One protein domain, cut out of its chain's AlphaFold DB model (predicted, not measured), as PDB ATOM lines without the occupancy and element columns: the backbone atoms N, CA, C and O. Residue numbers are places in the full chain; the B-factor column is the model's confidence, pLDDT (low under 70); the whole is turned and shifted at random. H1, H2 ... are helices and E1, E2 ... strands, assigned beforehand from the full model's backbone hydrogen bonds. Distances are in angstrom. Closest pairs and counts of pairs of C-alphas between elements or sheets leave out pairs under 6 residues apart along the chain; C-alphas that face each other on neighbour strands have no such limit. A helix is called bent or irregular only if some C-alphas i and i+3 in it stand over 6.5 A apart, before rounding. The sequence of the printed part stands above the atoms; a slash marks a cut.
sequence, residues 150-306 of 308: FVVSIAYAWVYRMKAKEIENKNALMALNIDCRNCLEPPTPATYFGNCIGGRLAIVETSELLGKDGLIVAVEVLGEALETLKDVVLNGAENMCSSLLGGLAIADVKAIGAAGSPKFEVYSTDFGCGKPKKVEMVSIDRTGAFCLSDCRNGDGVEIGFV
ATOM      1  N   PHE A 150      86.148 130.402  82.751       90.19
ATOM      2  CA  PHE A 150      85.064 129.490  82.389       90.19
ATOM      3  C   PHE A 150      85.451 128.016  82.579       90.19
ATOM      4  O   PHE A 150      84.742 127.297  83.278       90.19
ATOM      5  N   VAL A 151      86.592 127.581  82.028       92.88
ATOM      6  CA  VAL A 151      87.064 126.191  82.152       92.88
ATOM      7  C   VAL A 151      87.324 125.835  83.611       92.88
ATOM      8  O   VAL A 151      86.839 124.811  84.080       92.88
ATOM      9  N   VAL A 152      88.017 126.701  84.354       94.56
ATOM     10  CA  VAL A 152      88.334 126.450  85.768       94.56
ATOM     11  C   VAL A 152      87.065 126.405  86.626       94.56
ATOM     12  O   VAL A 152      86.945 125.533  87.485       94.56
ATOM     13  N   SER A 153      86.091 127.287  86.374       95.44
ATOM     14  CA  SER A 153      84.822 127.304  87.120       95.44
ATOM     15  C   SER A 153      83.987 126.049  86.853       95.44
ATOM     16  O   SER A 153      83.453 125.464  87.793       95.44
ATOM     17  N   ILE A 154      83.910 125.600  85.595       96.19
ATOM     18  CA  ILE A 154      83.222 124.354  85.228       96.19
ATOM     19  C   ILE A 154      83.940 123.142  85.812       96.19
ATOM     20  O   ILE A 154      83.281 122.288  86.396       96.19
ATOM     21  N   ALA A 155      85.269 123.076  85.705       97.06
ATOM     22  CA  ALA A 155      86.068 121.990  86.268       97.06
ATOM     23  C   ALA A 155      85.838 121.864  87.781       97.06
ATOM     24  O   ALA A 155      85.547 120.778  88.282       97.06
ATOM     25  N   TYR A 156      85.896 122.994  88.493       96.88
ATOM     26  CA  TYR A 156      85.612 123.060  89.922       96.88
ATOM     27  C   TYR A 156      84.192 122.565  90.219       96.88
ATOM     28  O   TYR A 156      84.012 121.612  90.977       96.88
ATOM     29  N   ALA A 157      83.180 123.155  89.577       97.00
ATOM     30  CA  ALA A 157      81.787 122.786  89.791       97.00
ATOM     31  C   ALA A 157      81.529 121.296  89.533       97.00
ATOM     32  O   ALA A 157      80.860 120.636  90.327       97.00
ATOM     33  N   TRP A 158      82.092 120.757  88.454       97.19
ATOM     34  CA  TRP A 158      81.921 119.370  88.055       97.19
ATOM     35  C   TRP A 158      82.518 118.400  89.067       97.19
ATOM     36  O   TRP A 158      81.803 117.538  89.577       97.19
ATOM     37  N   VAL A 159      83.800 118.570  89.405       97.12
ATOM     38  CA  VAL A 159      84.513 117.685  90.337       97.12
ATOM     39  C   VAL A 159      83.820 117.673  91.693       97.12
ATOM     40  O   VAL A 159      83.534 116.606  92.237       97.12
ATOM     41  N   TYR A 160      83.502 118.849  92.240       95.75
ATOM     42  CA  TYR A 160      82.873 118.928  93.555       95.75
ATOM     43  C   TYR A 160      81.422 118.453  93.539       95.75
ATOM     44  O   TYR A 160      80.982 117.863  94.523       95.75
ATOM     45  N   ARG A 161      80.689 118.611  92.430       94.00
ATOM     46  CA  ARG A 161      79.353 118.020  92.286       94.00
ATOM     47  C   ARG A 161      79.406 116.497  92.282       94.00
ATOM     48  O   ARG A 161      78.588 115.872  92.951       94.00
ATOM     49  N   MET A 162      80.362 115.917  91.560       94.25
ATOM     50  CA  MET A 162      80.562 114.468  91.502       94.25
ATOM     51  C   MET A 162      80.972 113.910  92.870       94.25
ATOM     52  O   MET A 162      80.400 112.916  93.310       94.25
ATOM     53  N   LYS A 163      81.873 114.603  93.586       94.44
ATOM     54  CA  LYS A 163      82.267 114.265  94.968       94.44
ATOM     55  C   LYS A 163      81.093 114.358  95.942       94.44
ATOM     56  O   LYS A 163      80.845 113.422  96.686       94.44
ATOM     57  N   ALA A 164      80.354 115.465  95.927       93.25
ATOM     58  CA  ALA A 164      79.270 115.715  96.879       93.25
ATOM     59  C   ALA A 164      78.066 114.781  96.700       93.25
ATOM     60  O   ALA A 164      77.304 114.582  97.641       93.25
ATOM     61  N   LYS A 165      77.856 114.252  95.490       90.62
ATOM     62  CA  LYS A 165      76.795 113.281  95.202       90.62
ATOM     63  C   LYS A 165      77.283 111.830  95.238       90.62
ATOM     64  O   LYS A 165      76.485 110.966  94.902       90.62
ATOM     65  N   GLU A 166      78.546 111.593  95.616       90.88
ATOM     66  CA  GLU A 166      79.163 110.259  95.712       90.88
ATOM     67  C   GLU A 166      78.839 109.393  94.486       90.88
ATOM     68  O   GLU A 166      78.346 108.277  94.584       90.88
ATOM     69  N   ILE A 167      79.032 109.967  93.297       90.56
ATOM     70  CA  ILE A 167      78.641 109.308  92.053       90.56
ATOM     71  C   ILE A 167      79.551 108.104  91.795       90.56
ATOM     72  O   ILE A 167      80.761 108.260  91.653       90.56
ATOM     73  N   GLU A 168      78.946 106.923  91.664       91.00
ATOM     74  CA  GLU A 168      79.655 105.650  91.466       91.00
ATOM     75  C   GLU A 168      79.705 105.191  90.003       91.00
ATOM     76  O   GLU A 168      80.314 104.167  89.699       91.00
ATOM     77  N   ASN A 169      79.074 105.935  89.086       93.56
ATOM     78  CA  ASN A 169      79.076 105.585  87.668       93.56
ATOM     79  C   ASN A 169      80.503 105.457  87.135       93.56
ATOM     80  O   ASN A 169      81.338 106.302  87.454       93.56
ATOM     81  N   LYS A 170      80.778 104.477  86.267       93.00
ATOM     82  CA  LYS A 170      82.111 104.282  85.676       93.00
ATOM     83  C   LYS A 170      82.653 105.544  85.006       93.00
ATOM     84  O   LYS A 170      83.819 105.884  85.199       93.00
ATOM     85  N   ASN A 171      81.816 106.232  84.231       92.06
ATOM     86  CA  ASN A 171      82.214 107.430  83.496       92.06
ATOM     87  C   ASN A 171      81.460 108.674  83.967       92.06
ATOM     88  O   ASN A 171      80.263 108.635  84.261       92.06
ATOM     89  N   ALA A 172      82.150 109.806  83.934       93.62
ATOM     90  CA  ALA A 172      81.589 111.128  84.118       93.62
ATOM     91  C   ALA A 172      81.568 111.851  82.769       93.62
ATOM     92  O   ALA A 172      82.575 111.891  82.063       93.62
ATOM     93  N   LEU A 173      80.432 112.459  82.431       92.31
ATOM     94  CA  LEU A 173      80.266 113.259  81.223       92.31
ATOM     95  C   LEU A 173      79.890 114.695  81.592       92.31
ATOM     96  O   LEU A 173      78.935 114.920  82.337       92.31
ATOM     97  N   MET A 174      80.608 115.659  81.023       93.00
ATOM     98  CA  MET A 174      80.256 117.075  81.038       93.00
ATOM     99  C   MET A 174      79.785 117.517  79.656       93.00
ATOM    100  O   MET A 174      80.554 117.487  78.694       93.00
ATOM    101  N   ALA A 175      78.534 117.966  79.568       88.31
ATOM    102  CA  ALA A 175      77.973 118.572  78.369       88.31
ATOM    103  C   ALA A 175      78.138 120.098  78.409       88.31
ATOM    104  O   ALA A 175      77.651 120.774  79.321       88.31
ATOM    105  N   LEU A 176      78.809 120.638  77.392       87.69
ATOM    106  CA  LEU A 176      79.065 122.062  77.206       87.69
ATOM    107  C   LEU A 176      78.278 122.597  76.013       87.69
ATOM    108  O   LEU A 176      78.239 121.975  74.951       87.69
ATOM    109  N   ASN A 177      77.718 123.792  76.184       86.62
ATOM    110  CA  ASN A 177      77.091 124.563  75.119       86.62
ATOM    111  C   ASN A 177      78.033 125.694  74.703       86.62
ATOM    112  O   ASN A 177      78.512 126.442  75.556       86.62
ATOM    113  N   ILE A 178      78.283 125.827  73.404       85.25
ATOM    114  CA  ILE A 178      79.226 126.791  72.837       85.25
ATOM    115  C   ILE A 178      78.491 127.739  71.906       85.25
ATOM    116  O   ILE A 178      77.732 127.287  71.059       85.25
ATOM    117  N   ASP A 179      78.737 129.042  72.044       86.75
ATOM    118  CA  ASP A 179      78.261 130.037  71.085       86.75
ATOM    119  C   ASP A 179      79.040 129.917  69.771       86.75
ATOM    120  O   ASP A 179      80.247 130.162  69.719       86.75
ATOM    121  N   CYS A 180      78.334 129.535  68.713       86.06
ATOM    122  CA  CYS A 180      78.898 129.273  67.399       86.06
ATOM    123  C   CYS A 180      78.917 130.511  66.497       86.06
ATOM    124  O   CYS A 180      79.417 130.413  65.377       86.06
ATOM    125  N   ARG A 181      78.414 131.676  66.942       85.75
ATOM    126  CA  ARG A 181      78.283 132.873  66.083       85.75
ATOM    127  C   ARG A 181      79.589 133.253  65.390       85.75
ATOM    128  O   ARG A 181      79.602 133.480  64.183       85.75
ATOM    129  N   ASN A 182      80.689 133.262  66.140       84.06
ATOM    130  CA  ASN A 182      82.021 133.621  65.638       84.06
ATOM    131  C   ASN A 182      82.754 132.470  64.939       84.06
ATOM    132  O   ASN A 182      83.872 132.653  64.471       84.06
ATOM    133  N   CYS A 183      82.156 131.283  64.916       79.25
ATOM    134  CA  CYS A 183      82.782 130.071  64.418       79.25
ATOM    135  C   CYS A 183      82.261 129.669  63.023       79.25
ATOM    136  O   CYS A 183      82.697 128.671  62.459       79.25
ATOM    137  N   LEU A 184      81.311 130.432  62.478       77.19
ATOM    138  CA  LEU A 184      80.781 130.271  61.126       77.19
ATOM    139  C   LEU A 184      81.537 131.161  60.139       77.19
ATOM    140  O   LEU A 184      82.038 132.219  60.514       77.19
ATOM    141  N   GLU A 185      81.574 130.756  58.868       79.31
ATOM    142  CA  GLU A 185      82.138 131.557  57.781       79.31
ATOM    143  C   GLU A 185      81.064 131.861  56.720       79.31
ATOM    144  O   GLU A 185      80.616 130.950  56.020       79.31
ATOM    145  N   PRO A 186      80.630 133.131  56.580       84.56
ATOM    146  CA  PRO A 186      81.010 134.283  57.406       84.56
ATOM    147  C   PRO A 186      80.433 134.204  58.837       84.56
ATOM    148  O   PRO A 186      79.405 133.550  59.042       84.56
ATOM    149  N   PRO A 187      81.038 134.904  59.819       85.00
ATOM    150  CA  PRO A 187      80.516 134.949  61.179       85.00
ATOM    151  C   PRO A 187      79.074 135.440  61.218       85.00
ATOM    152  O   PRO A 187      78.692 136.388  60.525       85.00
ATOM    153  N   THR A 188      78.271 134.806  62.064       85.25
ATOM    154  CA  THR A 188      76.908 135.257  62.319       85.25
ATOM    155  C   THR A 188      76.949 136.551  63.136       85.25
ATOM    156  O   THR A 188      77.703 136.630  64.109       85.25
ATOM    157  N   PRO A 189      76.154 137.581  62.784       86.06
ATOM    158  CA  PRO A 189      76.148 138.842  63.516       86.06
ATOM    159  C   PRO A 189      75.846 138.653  65.005       86.06
ATOM    160  O   PRO A 189      74.993 137.849  65.372       86.06
ATOM    161  N   ALA A 190      76.454 139.475  65.863       81.06
ATOM    162  CA  ALA A 190      76.136 139.494  67.296       81.06
ATOM    163  C   ALA A 190      74.652 139.817  67.576       81.06
ATOM    164  O   ALA A 190      74.116 139.430  68.606       81.06
ATOM    165  N   THR A 191      73.975 140.486  66.638       80.75
ATOM    166  CA  THR A 191      72.539 140.805  66.686       80.75
ATOM    167  C   THR A 191      71.636 139.678  66.177       80.75
ATOM    168  O   THR A 191      70.424 139.873  66.072       80.75
ATOM    169  N   TYR A 192      72.193 138.518  65.818       84.19
ATOM    170  CA  TYR A 192      71.406 137.371  65.387       84.19
ATOM    171  C   TYR A 192      70.463 136.907  66.496       84.19
ATOM    172  O   TYR A 192      70.892 136.555  67.597       84.19
ATOM    173  N   PHE A 193      69.176 136.890  66.158       85.25
ATOM    174  CA  PHE A 193      68.104 136.459  67.032       85.25
ATOM    175  C   PHE A 193      67.745 135.008  66.710       85.25
ATOM    176  O   PHE A 193      67.181 134.729  65.652       85.25
ATOM    177  N   GLY A 194      68.106 134.085  67.597       84.62
ATOM    178  CA  GLY A 194      67.855 132.662  67.405       84.62
ATOM    179  C   GLY A 194      68.827 131.788  68.187       84.62
ATOM    180  O   GLY A 194      69.554 132.258  69.057       84.62
ATOM    181  N   ASN A 195      68.871 130.503  67.848       84.44
ATOM    182  CA  ASN A 195      69.866 129.578  68.379       84.44
ATOM    183  C   ASN A 195      71.104 129.542  67.479       84.44
ATOM    184  O   ASN A 195      71.000 129.236  66.293       84.44
ATOM    185  N   CYS A 196      72.280 129.775  68.050       86.69
ATOM    186  CA  CYS A 196      73.560 129.502  67.404       86.69
ATOM    187  C   CYS A 196      74.483 128.805  68.409       86.69
ATOM    188  O   CYS A 196      75.490 129.358  68.846       86.69
ATOM    189  N   ILE A 197      74.081 127.601  68.825       82.38
ATOM    190  CA  ILE A 197      74.784 126.816  69.842       82.38
ATOM    191  C   ILE A 197      75.289 125.489  69.282       82.38
ATOM    192  O   ILE A 197      74.603 124.827  68.503       82.38
ATOM    193  N   GLY A 198      76.485 125.094  69.704       77.88
ATOM    194  CA  GLY A 198      77.085 123.794  69.433       77.88
ATOM    195  C   GLY A 198      77.324 123.027  70.728       77.88
ATOM    196  O   GLY A 198      77.688 123.615  71.746       77.88
ATOM    197  N   GLY A 199      77.131 121.709  70.687       77.50
ATOM    198  CA  GLY A 199      77.432 120.821  71.807       77.50
ATOM    199  C   GLY A 199      78.883 120.337  71.792       77.50
ATOM    200  O   GLY A 199      79.430 120.005  70.734       77.50
ATOM    201  N   ARG A 200      79.500 120.252  72.972       81.06
ATOM    202  CA  ARG A 200      80.744 119.505  73.205       81.06
ATOM    203  C   ARG A 200      80.596 118.617  74.430       81.06
ATOM    204  O   ARG A 200      79.950 119.001  75.402       81.06
ATOM    205  N   LEU A 201      81.182 117.427  74.360       84.38
ATOM    206  CA  LEU A 201      81.151 116.441  75.432       84.38
ATOM    207  C   LEU A 201      82.582 116.210  75.909       84.38
ATOM    208  O   LEU A 201      83.458 115.888  75.112       84.38
ATOM    209  N   ALA A 202      82.799 116.378  77.205       89.75
ATOM    210  CA  ALA A 202      84.009 115.963  77.897       89.75
ATOM    211  C   ALA A 202      83.679 114.690  78.680       89.75
ATOM    212  O   ALA A 202      82.748 114.694  79.484       89.75
ATOM    213  N   ILE A 203      84.402 113.600  78.424       90.06
ATOM    214  CA  ILE A 203      84.163 112.291  79.044       90.06
ATOM    215  C   ILE A 203      85.449 111.843  79.725       90.06
ATOM    216  O   ILE A 203      86.522 111.928  79.135       90.06
ATOM    217  N   VAL A 204      85.335 111.369  80.962       93.56
ATOM    218  CA  VAL A 204      86.464 110.894  81.769       93.56
ATOM    219  C   VAL A 204      86.013 109.764  82.690       93.56
ATOM    220  O   VAL A 204      84.839 109.695  83.062       93.56
ATOM    221  N   GLU A 205      86.931 108.878  83.071       94.69
ATOM    222  CA  GLU A 205      86.643 107.881  84.099       94.69
ATOM    223  C   GLU A 205      86.393 108.581  85.444       94.69
ATOM    224  O   GLU A 205      87.137 109.472  85.863       94.69
ATOM    225  N   THR A 206      85.337 108.182  86.149       95.94
ATOM    226  CA  THR A 206      84.965 108.813  87.421       95.94
ATOM    227  C   THR A 206      86.057 108.641  88.479       95.94
ATOM    228  O   THR A 206      86.278 109.545  89.282       95.94
ATOM    229  N   SER A 207      86.790 107.522  88.456       95.19
ATOM    230  CA  SER A 207      87.910 107.265  89.371       95.19
ATOM    231  C   SER A 207      89.032 108.309  89.229       95.19
ATOM    232  O   SER A 207      89.568 108.780  90.235       95.19
ATOM    233  N   GLU A 208      89.333 108.738  87.999       96.44
ATOM    234  CA  GLU A 208      90.322 109.776  87.698       96.44
ATOM    235  C   GLU A 208      89.816 111.157  88.136       96.44
ATOM    236  O   GLU A 208      90.528 111.897  88.821       96.44
ATOM    237  N   LEU A 209      88.555 111.479  87.822       96.56
ATOM    238  CA  LEU A 209      87.930 112.759  88.171       96.56
ATOM    239  C   LEU A 209      87.789 112.964  89.691       96.56
ATOM    240  O   LEU A 209      87.906 114.085  90.191       96.56
ATOM    241  N   LEU A 210      87.526 111.894  90.442       96.38
ATOM    242  CA  LEU A 210      87.422 111.937  91.903       96.38
ATOM    243  C   LEU A 210      88.785 111.821  92.604       96.38
ATOM    244  O   LEU A 210      88.873 112.110  93.803       96.38
ATOM    245  N   GLY A 211      89.836 111.463  91.862       94.56
ATOM    246  CA  GLY A 211      91.202 111.315  92.344       94.56
ATOM    247  C   GLY A 211      91.829 112.601  92.896       94.56
ATOM    248  O   GLY A 211      91.236 113.688  92.914       94.56
ATOM    249  N   LYS A 212      93.076 112.476  93.368       94.94
ATOM    250  CA  LYS A 212      93.839 113.576  93.988       94.94
ATOM    251  C   LYS A 212      94.006 114.772  93.044       94.94
ATOM    252  O   LYS A 212      93.831 115.908  93.476       94.94
ATOM    253  N   ASP A 213      94.265 114.494  91.770       95.38
ATOM    254  CA  ASP A 213      94.502 115.499  90.730       95.38
ATOM    255  C   ASP A 213      93.256 115.750  89.861       95.38
ATOM    256  O   ASP A 213      93.344 116.329  88.782       95.38
ATOM    257  N   GLY A 214      92.068 115.363  90.345       95.19
ATOM    258  CA  GLY A 214      90.826 115.387  89.567       95.19
ATOM    259  C   GLY A 214      90.448 116.750  88.976       95.19
ATOM    260  O   GLY A 214      89.858 116.815  87.903       95.19
ATOM    261  N   LEU A 215      90.837 117.858  89.623       96.38
ATOM    262  CA  LEU A 215      90.635 119.202  89.064       96.38
ATOM    263  C   LEU A 215      91.520 119.468  87.839       96.38
ATOM    264  O   LEU A 215      91.061 120.105  86.896       96.38
ATOM    265  N   ILE A 216      92.766 118.990  87.849       95.50
ATOM    266  CA  ILE A 216      93.693 119.129  86.718       95.50
ATOM    267  C   ILE A 216      93.168 118.298  85.549       95.50
ATOM    268  O   ILE A 216      93.003 118.838  84.460       95.50
ATOM    269  N   VAL A 217      92.791 117.044  85.818       95.81
ATOM    270  CA  VAL A 217      92.176 116.147  84.830       95.81
ATOM    271  C   VAL A 217      90.935 116.797  84.209       95.81
ATOM    272  O   VAL A 217      90.791 116.837  82.990       95.81
ATOM    273  N   ALA A 218      90.054 117.380  85.027       96.44
ATOM    274  CA  ALA A 218      88.874 118.079  84.529       96.44
ATOM    275  C   ALA A 218      89.238 119.256  83.610       96.44
ATOM    276  O   ALA A 218      88.644 119.404  82.546       96.44
ATOM    277  N   VAL A 219      90.212 120.091  83.991       96.00
ATOM    278  CA  VAL A 219      90.670 121.222  83.165       96.00
ATOM    279  C   VAL A 219      91.257 120.745  81.837       96.00
ATOM    280  O   VAL A 219      90.970 121.355  80.809       96.00
ATOM    281  N   GLU A 220      92.048 119.673  81.846       93.06
ATOM    282  CA  GLU A 220      92.642 119.080  80.645       93.06
ATOM    283  C   GLU A 220      91.557 118.603  79.682       93.06
ATOM    284  O   GLU A 220      91.475 119.099  78.559       93.06
ATOM    285  N   VAL A 221      90.657 117.731  80.144       92.75
ATOM    286  CA  VAL A 221      89.597 117.155  79.300       92.75
ATOM    287  C   VAL A 221      88.645 118.241  78.779       92.75
ATOM    288  O   VAL A 221      88.223 118.200  77.622       92.75
ATOM    289  N   LEU A 222      88.324 119.253  79.592       93.06
ATOM    290  CA  LEU A 222      87.510 120.393  79.149       93.06
ATOM    291  C   LEU A 222      88.247 121.262  78.124       93.06
ATOM    292  O   LEU A 222      87.637 121.698  77.150       93.06
ATOM    293  N   GLY A 223      89.536 121.529  78.338       90.50
ATOM    294  CA  GLY A 223      90.367 122.279  77.401       90.50
ATOM    295  C   GLY A 223      90.431 121.592  76.040       90.50
ATOM    296  O   GLY A 223      90.155 122.222  75.023       90.50
ATOM    297  N   GLU A 224      90.679 120.283  76.033       86.75
ATOM    298  CA  GLU A 224      90.691 119.467  74.819       86.75
ATOM    299  C   GLU A 224      89.341 119.486  74.095       86.75
ATOM    300  O   GLU A 224      89.286 119.744  72.890       86.75
ATOM    301  N   ALA A 225      88.238 119.287  74.825       84.31
ATOM    302  CA  ALA A 225      86.894 119.332  74.252       84.31
ATOM    303  C   ALA A 225      86.587 120.686  73.583       84.31
ATOM    304  O   ALA A 225      85.862 120.731  72.588       84.31
ATOM    305  N   LEU A 226      87.152 121.785  74.094       81.44
ATOM    306  CA  LEU A 226      86.988 123.129  73.539       81.44
ATOM    307  C   LEU A 226      87.961 123.445  72.392       81.44
ATOM    308  O   LEU A 226      87.607 124.207  71.498       81.44
ATOM    309  N   GLU A 227      89.165 122.880  72.351       77.69
ATOM    310  CA  GLU A 227      90.111 123.140  71.252       77.69
ATOM    311  C   GLU A 227      89.633 122.575  69.907       77.69
ATOM    312  O   GLU A 227      89.831 123.208  68.867       77.69
ATOM    313  N   THR A 228      88.890 121.464  69.933       63.47
ATOM    314  CA  THR A 228      88.241 120.863  68.747       63.47
ATOM    315  C   THR A 228      87.187 121.762  68.079       63.47
ATOM    316  O   THR A 228      86.592 121.396  67.065       63.47
ATOM    317  N   LEU A 229      86.905 122.946  68.634       59.97
ATOM    318  CA  LEU A 229      85.972 123.917  68.059       59.97
ATOM    319  C   LEU A 229      86.473 124.566  66.769       59.97
ATOM    320  O   LEU A 229      85.652 125.057  66.002       59.97
ATOM    321  N   LYS A 230      87.789 124.601  66.530       54.69
ATOM    322  CA  LYS A 230      88.357 125.356  65.402       54.69
ATOM    323  C   LYS A 230      88.142 124.698  64.044       54.69
ATOM    324  O   LYS A 230      88.079 125.419  63.056       54.69
ATOM    325  N   ASP A 231      88.004 123.376  63.995       53.34
ATOM    326  CA  ASP A 231      88.072 122.677  62.712       53.34
ATOM    327  C   ASP A 231      86.710 122.510  62.039       53.34
ATOM    328  O   ASP A 231      86.638 122.540  60.815       53.34
ATOM    329  N   VAL A 232      85.613 122.373  62.792       53.09
ATOM    330  CA  VAL A 232      84.297 122.099  62.205       53.09
ATOM    331  C   VAL A 232      83.170 122.422  63.194       53.09
ATOM    332  O   VAL A 232      82.938 121.708  64.172       53.09
ATOM    333  N   VAL A 233      82.418 123.490  62.934       54.12
ATOM    334  CA  VAL A 233      81.358 123.956  63.853       54.12
ATOM    335  C   VAL A 233      79.985 123.404  63.485       54.12
ATOM    336  O   VAL A 233      79.135 123.252  64.361       54.12
ATOM    337  N   LEU A 234      79.781 123.052  62.209       54.94
ATOM    338  CA  LEU A 234      78.502 122.546  61.703       54.94
ATOM    339  C   LEU A 234      78.535 121.144  61.084       54.94
ATOM    340  O   LEU A 234      77.451 120.583  60.941       54.94
ATOM    341  N   ASN A 235      79.681 120.542  60.725       54.16
ATOM    342  CA  ASN A 235      79.605 119.140  60.272       54.16
ATOM    343  C   ASN A 235      79.236 118.260  61.463       54.16
ATOM    344  O   ASN A 235      79.835 118.361  62.536       54.16
ATOM    345  N   GLY A 236      78.236 117.406  61.266       54.62
ATOM    346  CA  GLY A 236      77.682 116.591  62.333       54.62
ATOM    347  C   GLY A 236      76.678 117.331  63.216       54.62
ATOM    348  O   GLY A 236      76.215 116.739  64.186       54.62
ATOM    349  N   ALA A 237      76.278 118.573  62.900       56.97
ATOM    350  CA  ALA A 237      75.170 119.239  63.594       56.97
ATOM    351  C   ALA A 237      73.860 118.443  63.447       56.97
ATOM    352  O   ALA A 237      73.088 118.323  64.399       56.97
ATOM    353  N   GLU A 238      73.661 117.812  62.289       53.78
ATOM    354  CA  GLU A 238      72.597 116.844  62.019       53.78
ATOM    355  C   GLU A 238      72.636 115.629  62.960       53.78
ATOM    356  O   GLU A 238      71.595 115.052  63.271       53.78
ATOM    357  N   ASN A 239      73.823 115.303  63.479       56.44
ATOM    358  CA  ASN A 239      74.080 114.204  64.401       56.44
ATOM    359  C   ASN A 239      74.301 114.689  65.844       56.44
ATOM    360  O   ASN A 239      74.647 113.899  66.717       56.44
ATOM    361  N   MET A 240      74.117 115.980  66.141       56.94
ATOM    362  CA  MET A 240      74.380 116.520  67.479       56.94
ATOM    363  C   MET A 240      73.402 115.940  68.503       56.94
ATOM    364  O   MET A 240      73.808 115.516  69.581       56.94
ATOM    365  N   CYS A 241      72.115 115.859  68.144       56.59
ATOM    366  CA  CYS A 241      71.108 115.216  68.987       56.59
ATOM    367  C   CYS A 241      71.409 113.728  69.187       56.59
ATOM    368  O   CYS A 241      71.310 113.250  70.312       56.59
ATOM    369  N   SER A 242      71.809 113.001  68.139       57.69
ATOM    370  CA  SER A 242      72.152 111.577  68.252       57.69
ATOM    371  C   SER A 242      73.455 111.344  69.015       57.69
ATOM    372  O   SER A 242      73.542 110.363  69.737       57.69
ATOM    373  N   SER A 243      74.430 112.250  68.944       55.69
ATOM    374  CA  SER A 243      75.680 112.181  69.714       55.69
ATOM    375  C   SER A 243      75.452 112.501  71.191       55.69
ATOM    376  O   SER A 243      75.991 111.821  72.059       55.69
ATOM    377  N   LEU A 244      74.609 113.494  71.497       57.03
ATOM    378  CA  LEU A 244      74.196 113.808  72.866       57.03
ATOM    379  C   LEU A 244      73.381 112.657  73.474       57.03
ATOM    380  O   LEU A 244      73.677 112.209  74.579       57.03
ATOM    381  N   LEU A 245      72.392 112.140  72.738       59.19
ATOM    382  CA  LEU A 245      71.592 110.984  73.158       59.19
ATOM    383  C   LEU A 245      72.424 109.697  73.220       59.19
ATOM    384  O   LEU A 245      72.229 108.896  74.124       59.19
ATOM    385  N   GLY A 246      73.375 109.513  72.306       56.97
ATOM    386  CA  GLY A 246      74.303 108.383  72.271       56.97
ATOM    387  C   GLY A 246      75.290 108.407  73.435       56.97
ATOM    388  O   GLY A 246      75.520 107.376  74.058       56.97
ATOM    389  N   GLY A 247      75.795 109.588  73.803       54.66
ATOM    390  CA  GLY A 247      76.592 109.793  75.014       54.66
ATOM    391  C   GLY A 247      75.806 109.494  76.294       54.66
ATOM    392  O   GLY A 247      76.354 108.915  77.223       54.66
ATOM    393  N   LEU A 248      74.506 109.810  76.319       54.16
ATOM    394  CA  LEU A 248      73.580 109.415  77.391       54.16
ATOM    395  C   LEU A 248      73.209 107.922  77.358       54.16
ATOM    396  O   LEU A 248      72.758 107.388  78.369       54.16
ATOM    397  N   ALA A 249      73.390 107.253  76.217       54.41
ATOM    398  CA  ALA A 249      73.163 105.820  76.033       54.41
ATOM    399  C   ALA A 249      74.399 104.965  76.369       54.41
ATOM    400  O   ALA A 249      74.318 103.736  76.320       54.41
ATOM    401  N   ILE A 250      75.529 105.585  76.735       61.44
ATOM    402  CA  ILE A 250      76.667 104.869  77.316       61.44
ATOM    403  C   ILE A 250      76.177 104.215  78.610       61.44
ATOM    404  O   ILE A 250      75.749 104.894  79.543       61.44
ATOM    405  N   ALA A 251      76.235 102.884  78.663       60.81
ATOM    406  CA  ALA A 251      75.936 102.160  79.887       60.81
ATOM    407  C   ALA A 251      76.886 102.646  80.993       60.81
ATOM    408  O   ALA A 251      78.104 102.637  80.816       60.81
ATOM    409  N   ASP A 252      76.307 103.061  82.119       84.88
ATOM    410  CA  ASP A 252      77.026 103.491  83.320       84.88
ATOM    411  C   ASP A 252      77.813 104.820  83.206       84.88
ATOM    412  O   ASP A 252      78.995 104.921  83.550       84.88
ATOM    413  N   VAL A 253      77.136 105.872  82.731       88.00
ATOM    414  CA  VAL A 253      77.651 107.250  82.720       88.00
ATOM    415  C   VAL A 253      76.800 108.185  83.580       88.00
ATOM    416  O   VAL A 253      75.567 108.161  83.525       88.00
ATOM    417  N   LYS A 254      77.449 109.086  84.324       91.69
ATOM    418  CA  LYS A 254      76.790 110.261  84.900       91.69
ATOM    419  C   LYS A 254      77.012 111.480  84.018       91.69
ATOM    420  O   LYS A 254      78.096 112.058  84.019       91.69
ATOM    421  N   ALA A 255      75.965 111.910  83.322       88.19
ATOM    422  CA  ALA A 255      75.976 113.160  82.571       88.19
ATOM    423  C   ALA A 255      75.546 114.354  83.440       88.19
ATOM    424  O   ALA A 255      74.551 114.287  84.167       88.19
ATOM    425  N   ILE A 256      76.300 115.449  83.346       90.25
ATOM    426  CA  ILE A 256      76.012 116.757  83.944       90.25
ATOM    427  C   ILE A 256      76.179 117.818  82.851       90.25
ATOM    428  O   ILE A 256      77.083 117.726  82.026       90.25
ATOM    429  N   GLY A 257      75.303 118.821  82.837       90.56
ATOM    430  CA  GLY A 257      75.414 119.977  81.948       90.56
ATOM    431  C   GLY A 257      75.783 121.256  82.695       90.56
ATOM    432  O   GLY A 257      75.512 121.388  83.892       90.56
ATOM    433  N   ALA A 258      76.345 122.212  81.960       92.50
ATOM    434  CA  ALA A 258      76.507 123.593  82.403       92.50
ATOM    435  C   ALA A 258      75.541 124.517  81.640       92.50
ATOM    436  O   ALA A 258      75.481 124.496  80.405       92.50
ATOM    437  N   ALA A 259      74.793 125.336  82.378       91.06
ATOM    438  CA  ALA A 259      73.917 126.373  81.843       91.06
ATOM    439  C   ALA A 259      74.507 127.772  82.080       91.06
ATOM    440  O   ALA A 259      75.177 128.013  83.082       91.06
ATOM    441  N   GLY A 260      74.202 128.720  81.197       90.75
ATOM    442  CA  GLY A 260      74.653 130.106  81.342       90.75
ATOM    443  C   GLY A 260      76.135 130.327  81.020       90.75
ATOM    444  O   GLY A 260      76.856 129.429  80.585       90.75
ATOM    445  N   SER A 261      76.575 131.572  81.182       91.25
ATOM    446  CA  SER A 261      77.960 131.993  80.986       91.25
ATOM    447  C   SER A 261      78.203 133.321  81.701       91.25
ATOM    448  O   SER A 261      77.371 134.223  81.580       91.25
ATOM    449  N   PRO A 262      79.364 133.520  82.354       88.75
ATOM    450  CA  PRO A 262      79.739 134.828  82.889       88.75
ATOM    451  C   PRO A 262      79.783 135.933  81.827       88.75
ATOM    452  O   PRO A 262      79.569 137.098  82.137       88.75
ATOM    453  N   LYS A 263      79.995 135.572  80.552       89.19
ATOM    454  CA  LYS A 263      79.982 136.524  79.429       89.19
ATOM    455  C   LYS A 263      78.594 137.080  79.111       89.19
ATOM    456  O   LYS A 263      78.498 138.026  78.340       89.19
ATOM    457  N   PHE A 264      77.525 136.488  79.648       89.31
ATOM    458  CA  PHE A 264      76.178 137.014  79.438       89.31
ATOM    459  C   PHE A 264      75.946 138.299  80.232       89.31
ATOM    460  O   PHE A 264      75.101 139.091  79.827       89.31
ATOM    461  N   GLU A 265      76.705 138.545  81.307       89.75
ATOM    462  CA  GLU A 265      76.608 139.763  82.121       89.75
ATOM    463  C   GLU A 265      75.161 140.070  82.551       89.75
ATOM    464  O   GLU A 265      74.624 141.153  82.301       89.75
ATOM    465  N   VAL A 266      74.486 139.085  83.148       90.12
ATOM    466  CA  VAL A 266      73.060 139.182  83.491       90.12
ATOM    467  C   VAL A 266      72.797 140.245  84.555       90.12
ATOM    468  O   VAL A 266      71.737 140.872  84.540       90.12
ATOM    469  N   TYR A 267      73.765 140.514  85.439       91.31
ATOM    470  CA  TYR A 267      73.650 141.583  86.436       91.31
ATOM    471  C   TYR A 267      73.844 142.986  85.845       91.31
ATOM    472  O   TYR A 267      73.574 143.978  86.526       91.31
ATOM    473  N   SER A 268      74.274 143.100  84.585       89.19
ATOM    474  CA  SER A 268      74.341 144.379  83.869       89.19
ATOM    475  C   SER A 268      72.990 144.823  83.296       89.19
ATOM    476  O   SER A 268      72.879 145.964  82.849       89.19
ATOM    477  N   THR A 269      71.961 143.972  83.329       88.06
ATOM    478  CA  THR A 269      70.606 144.316  82.874       88.06
ATOM    479  C   THR A 269      69.970 145.365  83.790       88.06
ATOM    480  O   THR A 269      69.809 145.132  84.983       88.06
ATOM    481  N   ASP A 270      69.565 146.512  83.243       85.38
ATOM    482  CA  ASP A 270      68.907 147.586  83.997       85.38
ATOM    483  C   ASP A 270      67.686 148.110  83.231       85.38
ATOM    484  O   ASP A 270      67.807 148.713  82.162       85.38
ATOM    485  N   PHE A 271      66.503 147.889  83.807       81.50
ATOM    486  CA  PHE A 271      65.216 148.320  83.257       81.50
ATOM    487  C   PHE A 271      64.804 149.738  83.704       81.50
ATOM    488  O   PHE A 271      63.654 150.131  83.536       81.50
ATOM    489  N   GLY A 272      65.723 150.510  84.294       84.00
ATOM    490  CA  GLY A 272      65.467 151.836  84.870       84.00
ATOM    491  C   GLY A 272      65.210 151.820  86.380       84.00
ATOM    492  O   GLY A 272      64.994 152.870  86.978       84.00
ATOM    493  N   CYS A 273      65.254 150.643  87.003       82.94
ATOM    494  CA  CYS A 273      65.108 150.431  88.444       82.94
ATOM    495  C   CYS A 273      66.439 150.086  89.139       82.94
ATOM    496  O   CYS A 273      66.442 149.751  90.324       82.94
ATOM    497  N   GLY A 274      67.556 150.144  88.409       86.50
ATOM    498  CA  GLY A 274      68.861 149.687  88.865       86.50
ATOM    499  C   GLY A 274      69.106 148.206  88.571       86.50
ATOM    500  O   GLY A 274      68.206 147.454  88.191       86.50
ATOM    501  N   LYS A 275      70.362 147.789  88.766       89.94
ATOM    502  CA  LYS A 275      70.832 146.415  88.533       89.94
ATOM    503  C   LYS A 275      70.148 145.392  89.457       89.94
ATOM    504  O   LYS A 275      69.838 145.734  90.606       89.94
ATOM    505  N   PRO A 276      70.000 144.119  89.036       91.31
ATOM    506  CA  PRO A 276      69.346 143.094  89.833       91.31
ATOM    507  C   PRO A 276      70.076 142.873  91.158       91.31
ATOM    508  O   PRO A 276      71.308 142.876  91.236       91.31
ATOM    509  N   LYS A 277      69.306 142.642  92.225       91.06
ATOM    510  CA  LYS A 277      69.866 142.247  93.525       91.06
ATOM    511  C   LYS A 277      70.371 140.803  93.511       91.06
ATOM    512  O   LYS A 277      71.354 140.516  94.194       91.06
ATOM    513  N   LYS A 278      69.687 139.934  92.762       91.88
ATOM    514  CA  LYS A 278      69.934 138.497  92.620       91.88
ATOM    515  C   LYS A 278      69.372 138.023  91.277       91.88
ATOM    516  O   LYS A 278      68.326 138.525  90.864       91.88
ATOM    517  N   VAL A 279      70.046 137.080  90.627       91.50
ATOM    518  CA  VAL A 279      69.568 136.386  89.422       91.50
ATOM    519  C   VAL A 279      69.539 134.887  89.707       91.50
ATOM    520  O   VAL A 279      70.454 134.367  90.333       91.50
ATOM    521  N   GLU A 280      68.483 134.204  89.267       92.19
ATOM    522  CA  GLU A 280      68.299 132.763  89.464       92.19
ATOM    523  C   GLU A 280      67.955 132.087  88.135       92.19
ATOM    524  O   GLU A 280      67.016 132.489  87.445       92.19
ATOM    525  N   MET A 281      68.707 131.043  87.778       91.56
ATOM    526  CA  MET A 281      68.440 130.219  86.597       91.56
ATOM    527  C   MET A 281      67.599 129.014  87.010       91.56
ATOM    528  O   MET A 281      68.124 127.935  87.263       91.56
ATOM    529  N   VAL A 282      66.285 129.200  87.099       90.44
ATOM    530  CA  VAL A 282      65.392 128.216  87.734       90.44
ATOM    531  C   VAL A 282      65.371 126.870  87.008       90.44
ATOM    532  O   VAL A 282      65.338 125.838  87.662       90.44
ATOM    533  N   SER A 283      65.468 126.861  85.674       87.88
ATOM    534  CA  SER A 283      65.352 125.657  84.830       87.88
ATOM    535  C   SER A 283      66.409 124.570  85.080       87.88
ATOM    536  O   SER A 283      66.286 123.452  84.562       87.88
ATOM    537  N   ILE A 284      67.456 124.864  85.858       89.12
ATOM    538  CA  ILE A 284      68.480 123.877  86.210       89.12
ATOM    539  C   ILE A 284      67.949 122.763  87.120       89.12
ATOM    540  O   ILE A 284      68.502 121.667  87.125       89.12
ATOM    541  N   ASP A 285      66.841 122.997  87.826       84.56
ATOM    542  CA  ASP A 285      66.177 121.989  88.654       84.56
ATOM    543  C   ASP A 285      65.596 120.825  87.828       84.56
ATOM    544  O   ASP A 285      65.676 119.666  88.232       84.56
ATOM    545  N   ARG A 286      65.071 121.125  86.634       82.50
ATOM    546  CA  ARG A 286      64.510 120.155  85.681       82.50
ATOM    547  C   ARG A 286      65.588 119.470  84.854       82.50
ATOM    548  O   ARG A 286      65.434 118.308  84.494       82.50
ATOM    549  N   THR A 287      66.653 120.194  84.516       80.56
ATOM    550  CA  THR A 287      67.728 119.674  83.650       80.56
ATOM    551  C   THR A 287      68.825 118.945  84.424       80.56
ATOM    552  O   THR A 287      69.582 118.182  83.831       80.56
ATOM    553  N   GLY A 288      68.941 119.172  85.737       82.25
ATOM    554  CA  GLY A 288      70.023 118.635  86.566       82.25
ATOM    555  C   GLY A 288      71.391 119.279  86.301       82.25
ATOM    556  O   GLY A 288      72.399 118.809  86.836       82.25
ATOM    557  N   ALA A 289      71.430 120.335  85.485       89.50
ATOM    558  CA  ALA A 289      72.614 121.146  85.249       89.50
ATOM    559  C   ALA A 289      72.983 121.971  86.493       89.50
ATOM    560  O   ALA A 289      72.189 122.146  87.418       89.50
ATOM    561  N   PHE A 290      74.192 122.519  86.500       94.19
ATOM    562  CA  PHE A 290      74.503 123.697  87.311       94.19
ATOM    563  C   PHE A 290      74.560 124.921  86.398       94.19
ATOM    564  O   PHE A 290      74.781 124.788  85.190       94.19
ATOM    565  N   CYS A 291      74.346 126.115  86.944       93.31
ATOM    566  CA  CYS A 291      74.464 127.355  86.179       93.31
ATOM    567  C   CYS A 291      75.745 128.117  86.517       93.31
ATOM    568  O   CYS A 291      76.258 128.022  87.633       93.31
ATOM    569  N   LEU A 292      76.235 128.894  85.550       94.25
ATOM    570  CA  LEU A 292      77.261 129.913  85.737       94.25
ATOM    571  C   LEU A 292      76.726 131.276  85.301       94.25
ATOM    572  O   LEU A 292      76.119 131.406  84.234       94.25
ATOM    573  N   SER A 293      77.036 132.305  86.079       92.62
ATOM    574  CA  SER A 293      76.802 133.701  85.715       92.62
ATOM    575  C   SER A 293      77.943 134.594  86.187       92.62
ATOM    576  O   SER A 293      78.830 134.175  86.935       92.62
ATOM    577  N   ASP A 294      77.928 135.847  85.745       91.81
ATOM    578  CA  ASP A 294      78.710 136.899  86.376       91.81
ATOM    579  C   ASP A 294      78.255 137.102  87.826       91.81
ATOM    580  O   ASP A 294      77.145 136.736  88.220       91.81
ATOM    581  N   CYS A 295      79.142 137.672  88.633       88.81
ATOM    582  CA  CYS A 295      78.824 138.125  89.979       88.81
ATOM    583  C   CYS A 295      78.291 139.558  89.934       88.81
ATOM    584  O   CYS A 295      78.826 140.404  89.216       88.81
ATOM    585  N   ARG A 296      77.317 139.878  90.792       86.00
ATOM    586  CA  ARG A 296      76.771 141.239  90.937       86.00
ATOM    587  C   ARG A 296      77.840 142.322  91.137       86.00
ATOM    588  O   ARG A 296      77.665 143.449  90.676       86.00
ATOM    589  N   ASN A 297      78.918 141.991  91.848       85.25
ATOM    590  CA  ASN A 297      80.009 142.919  92.149       85.25
ATOM    591  C   ASN A 297      81.055 143.008  91.019       85.25
ATOM    592  O   ASN A 297      81.921 143.875  91.070       85.25
ATOM    593  N   GLY A 298      80.969 142.142  90.001       80.94
ATOM    594  CA  GLY A 298      81.877 142.114  88.849       80.94
ATOM    595  C   GLY A 298      83.257 141.500  89.115       80.94
ATOM    596  O   GLY A 298      84.132 141.596  88.262       80.94
ATOM    597  N   ASP A 299      83.470 140.879  90.274       84.75
ATOM    598  CA  ASP A 299      84.768 140.374  90.745       84.75
ATOM    599  C   ASP A 299      84.912 138.843  90.676       84.75
ATOM    600  O   ASP A 299      85.909 138.288  91.137       84.75
ATOM    601  N   GLY A 300      83.942 138.139  90.088       88.88
ATOM    602  CA  GLY A 300      83.963 136.680  90.046       88.88
ATOM    603  C   GLY A 300      82.817 136.043  89.270       88.88
ATOM    604  O   GLY A 300      82.115 136.693  88.494       88.88
ATOM    605  N   VAL A 301      82.647 134.742  89.505       92.50
ATOM    606  CA  VAL A 301      81.628 133.884  88.892       92.50
ATOM    607  C   VAL A 301      80.700 133.367  89.985       92.50
ATOM    608  O   VAL A 301      81.169 132.869  91.008       92.50
ATOM    609  N   GLU A 302      79.391 133.468  89.768       93.38
ATOM    610  CA  GLU A 302      78.396 132.789  90.600       93.38
ATOM    611  C   GLU A 302      78.084 131.417  89.987       93.38
ATOM    612  O   GLU A 302      77.898 131.295  88.774       93.38
ATOM    613  N   ILE A 303      78.073 130.376  90.827       94.25
ATOM    614  CA  ILE A 303      77.769 128.995  90.432       94.25
ATOM    615  C   ILE A 303      76.552 128.534  91.230       94.25
ATOM    616  O   ILE A 303      76.606 128.470  92.460       94.25
ATOM    617  N   GLY A 304      75.465 128.207  90.536       92.25
ATOM    618  CA  GLY A 304      74.223 127.738  91.147       92.25
ATOM    619  C   GLY A 304      74.031 126.236  90.969       92.25
ATOM    620  O   GLY A 304      74.186 125.706  89.869       92.25
ATOM    621  N   PHE A 305      73.654 125.552  92.049       91.75
ATOM    622  CA  PHE A 305      73.305 124.133  92.047       91.75
ATOM    623  C   PHE A 305      71.895 123.935  92.584       91.75
ATOM    624  O   PHE A 305      71.490 124.605  93.532       91.75
ATOM    625  N   VAL A 306      71.201 122.928  92.059       89.00
ATOM    626  CA  VAL A 306      69.986 122.388  92.671       89.00
ATOM    627  C   VAL A 306      70.271 120.974  93.160       89.00
ATOM    628  O   VAL A 306      70.924 120.172  92.483       89.00
TER     629      VAL A 306
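What this domain is: This is residues 150 to 306 of the 308 residues of the protein "Anthocyanin 5-aromatic acyltransferase" of Medicago truncatula (UniProt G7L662). A strongly twisted sheet of five strands makes the core, with helices H1 and H3 packed over one face and H4 over the other face at the E2 and E1 end, three layers in all. Two long loops run out past the strands, one joining E1 to E2 and one following E3; of the second, residues 269 to 274 stick out free. The printed part has 157 residues with five named helices and five named strands, in the order H1 E1 E2 H2 H3 H4 E3 H5 E4 E5. The sheet is mixed, in the order E2 E1 E3 E4 E5, and the class is mixed, helices and strands. The whole is compact, with a radius of gyration of the C-alphas of 16.6 A and spans of 50 by 37 by 27 A.

Where its parts are: Find C-alpha 171 at (82.214, 107.430, 83.496); from there E1, residues 171 to 179, runs 26.1 A. Beside it are E2, residues 197 to 205, 26.5 A long, and E3, residues 253 to 260, 23.1 A long. Then look for E4, residues 290 to 294, and E5, residues 301 to 304, which ends at (74.223, 127.738, 91.147). H1, residues 150 to 164, begins at (85.064, 129.490, 82.389) and is 20.8 A long. H3, residues 214 to 227, measures 19.9 A, and H4, residues 237 to 248, 17.0 A. H2, residues 206 to 210, and H5, residues 284 to 287, are short.

How they stand to each other: Start at the hairpin of E1 and E2, antiparallel, with N 174 and O 202 at 2.8 A. E1 and E3 are parallel, with N 175 and O 256 at 2.9 A. E3 is parallel to E4 too, with N 292 and O 259 at 2.8 A; E3, H5 and E4 form a strand-helix-strand unit, two parallel neighbour strands with a helix between, its crossover right-handed. E4 and E5 form an antiparallel hairpin, with N 293 and O 302 at 3.0 A. H3 is over E2 at a height over the sheet of 8.8 A, and H1 is on the same face. H1 and H3 touch at a steep tilt of 43 degrees, opposite ways, closest at the C-alphas of Ala 155 and Ala 218, 5.1 A. H2 touches H1, closest at the C-alphas of Val 159 and Leu 209, 6.4 A, and touches H3 only at the corner. H4 is on the opposite face, over E2 and E1 at a height of 9.0 A; it is irregular, with C-alphas 238 and 241 7.3 A apart. H5 only grazes the sheet. Every O i to N i+4 pair is within hydrogen-bond range in H1, H2 and H3, and 6 of 8 in H4; H5 is too short for one.

The domain as a whole: The C-alphas farthest apart, of Ala 251 and Gly 272, are 51.0 A apart. The printed part has no cut, and its long links are E1 to E2 and E3 to H5. The model's confidence is under 70 at residues 228 to 251.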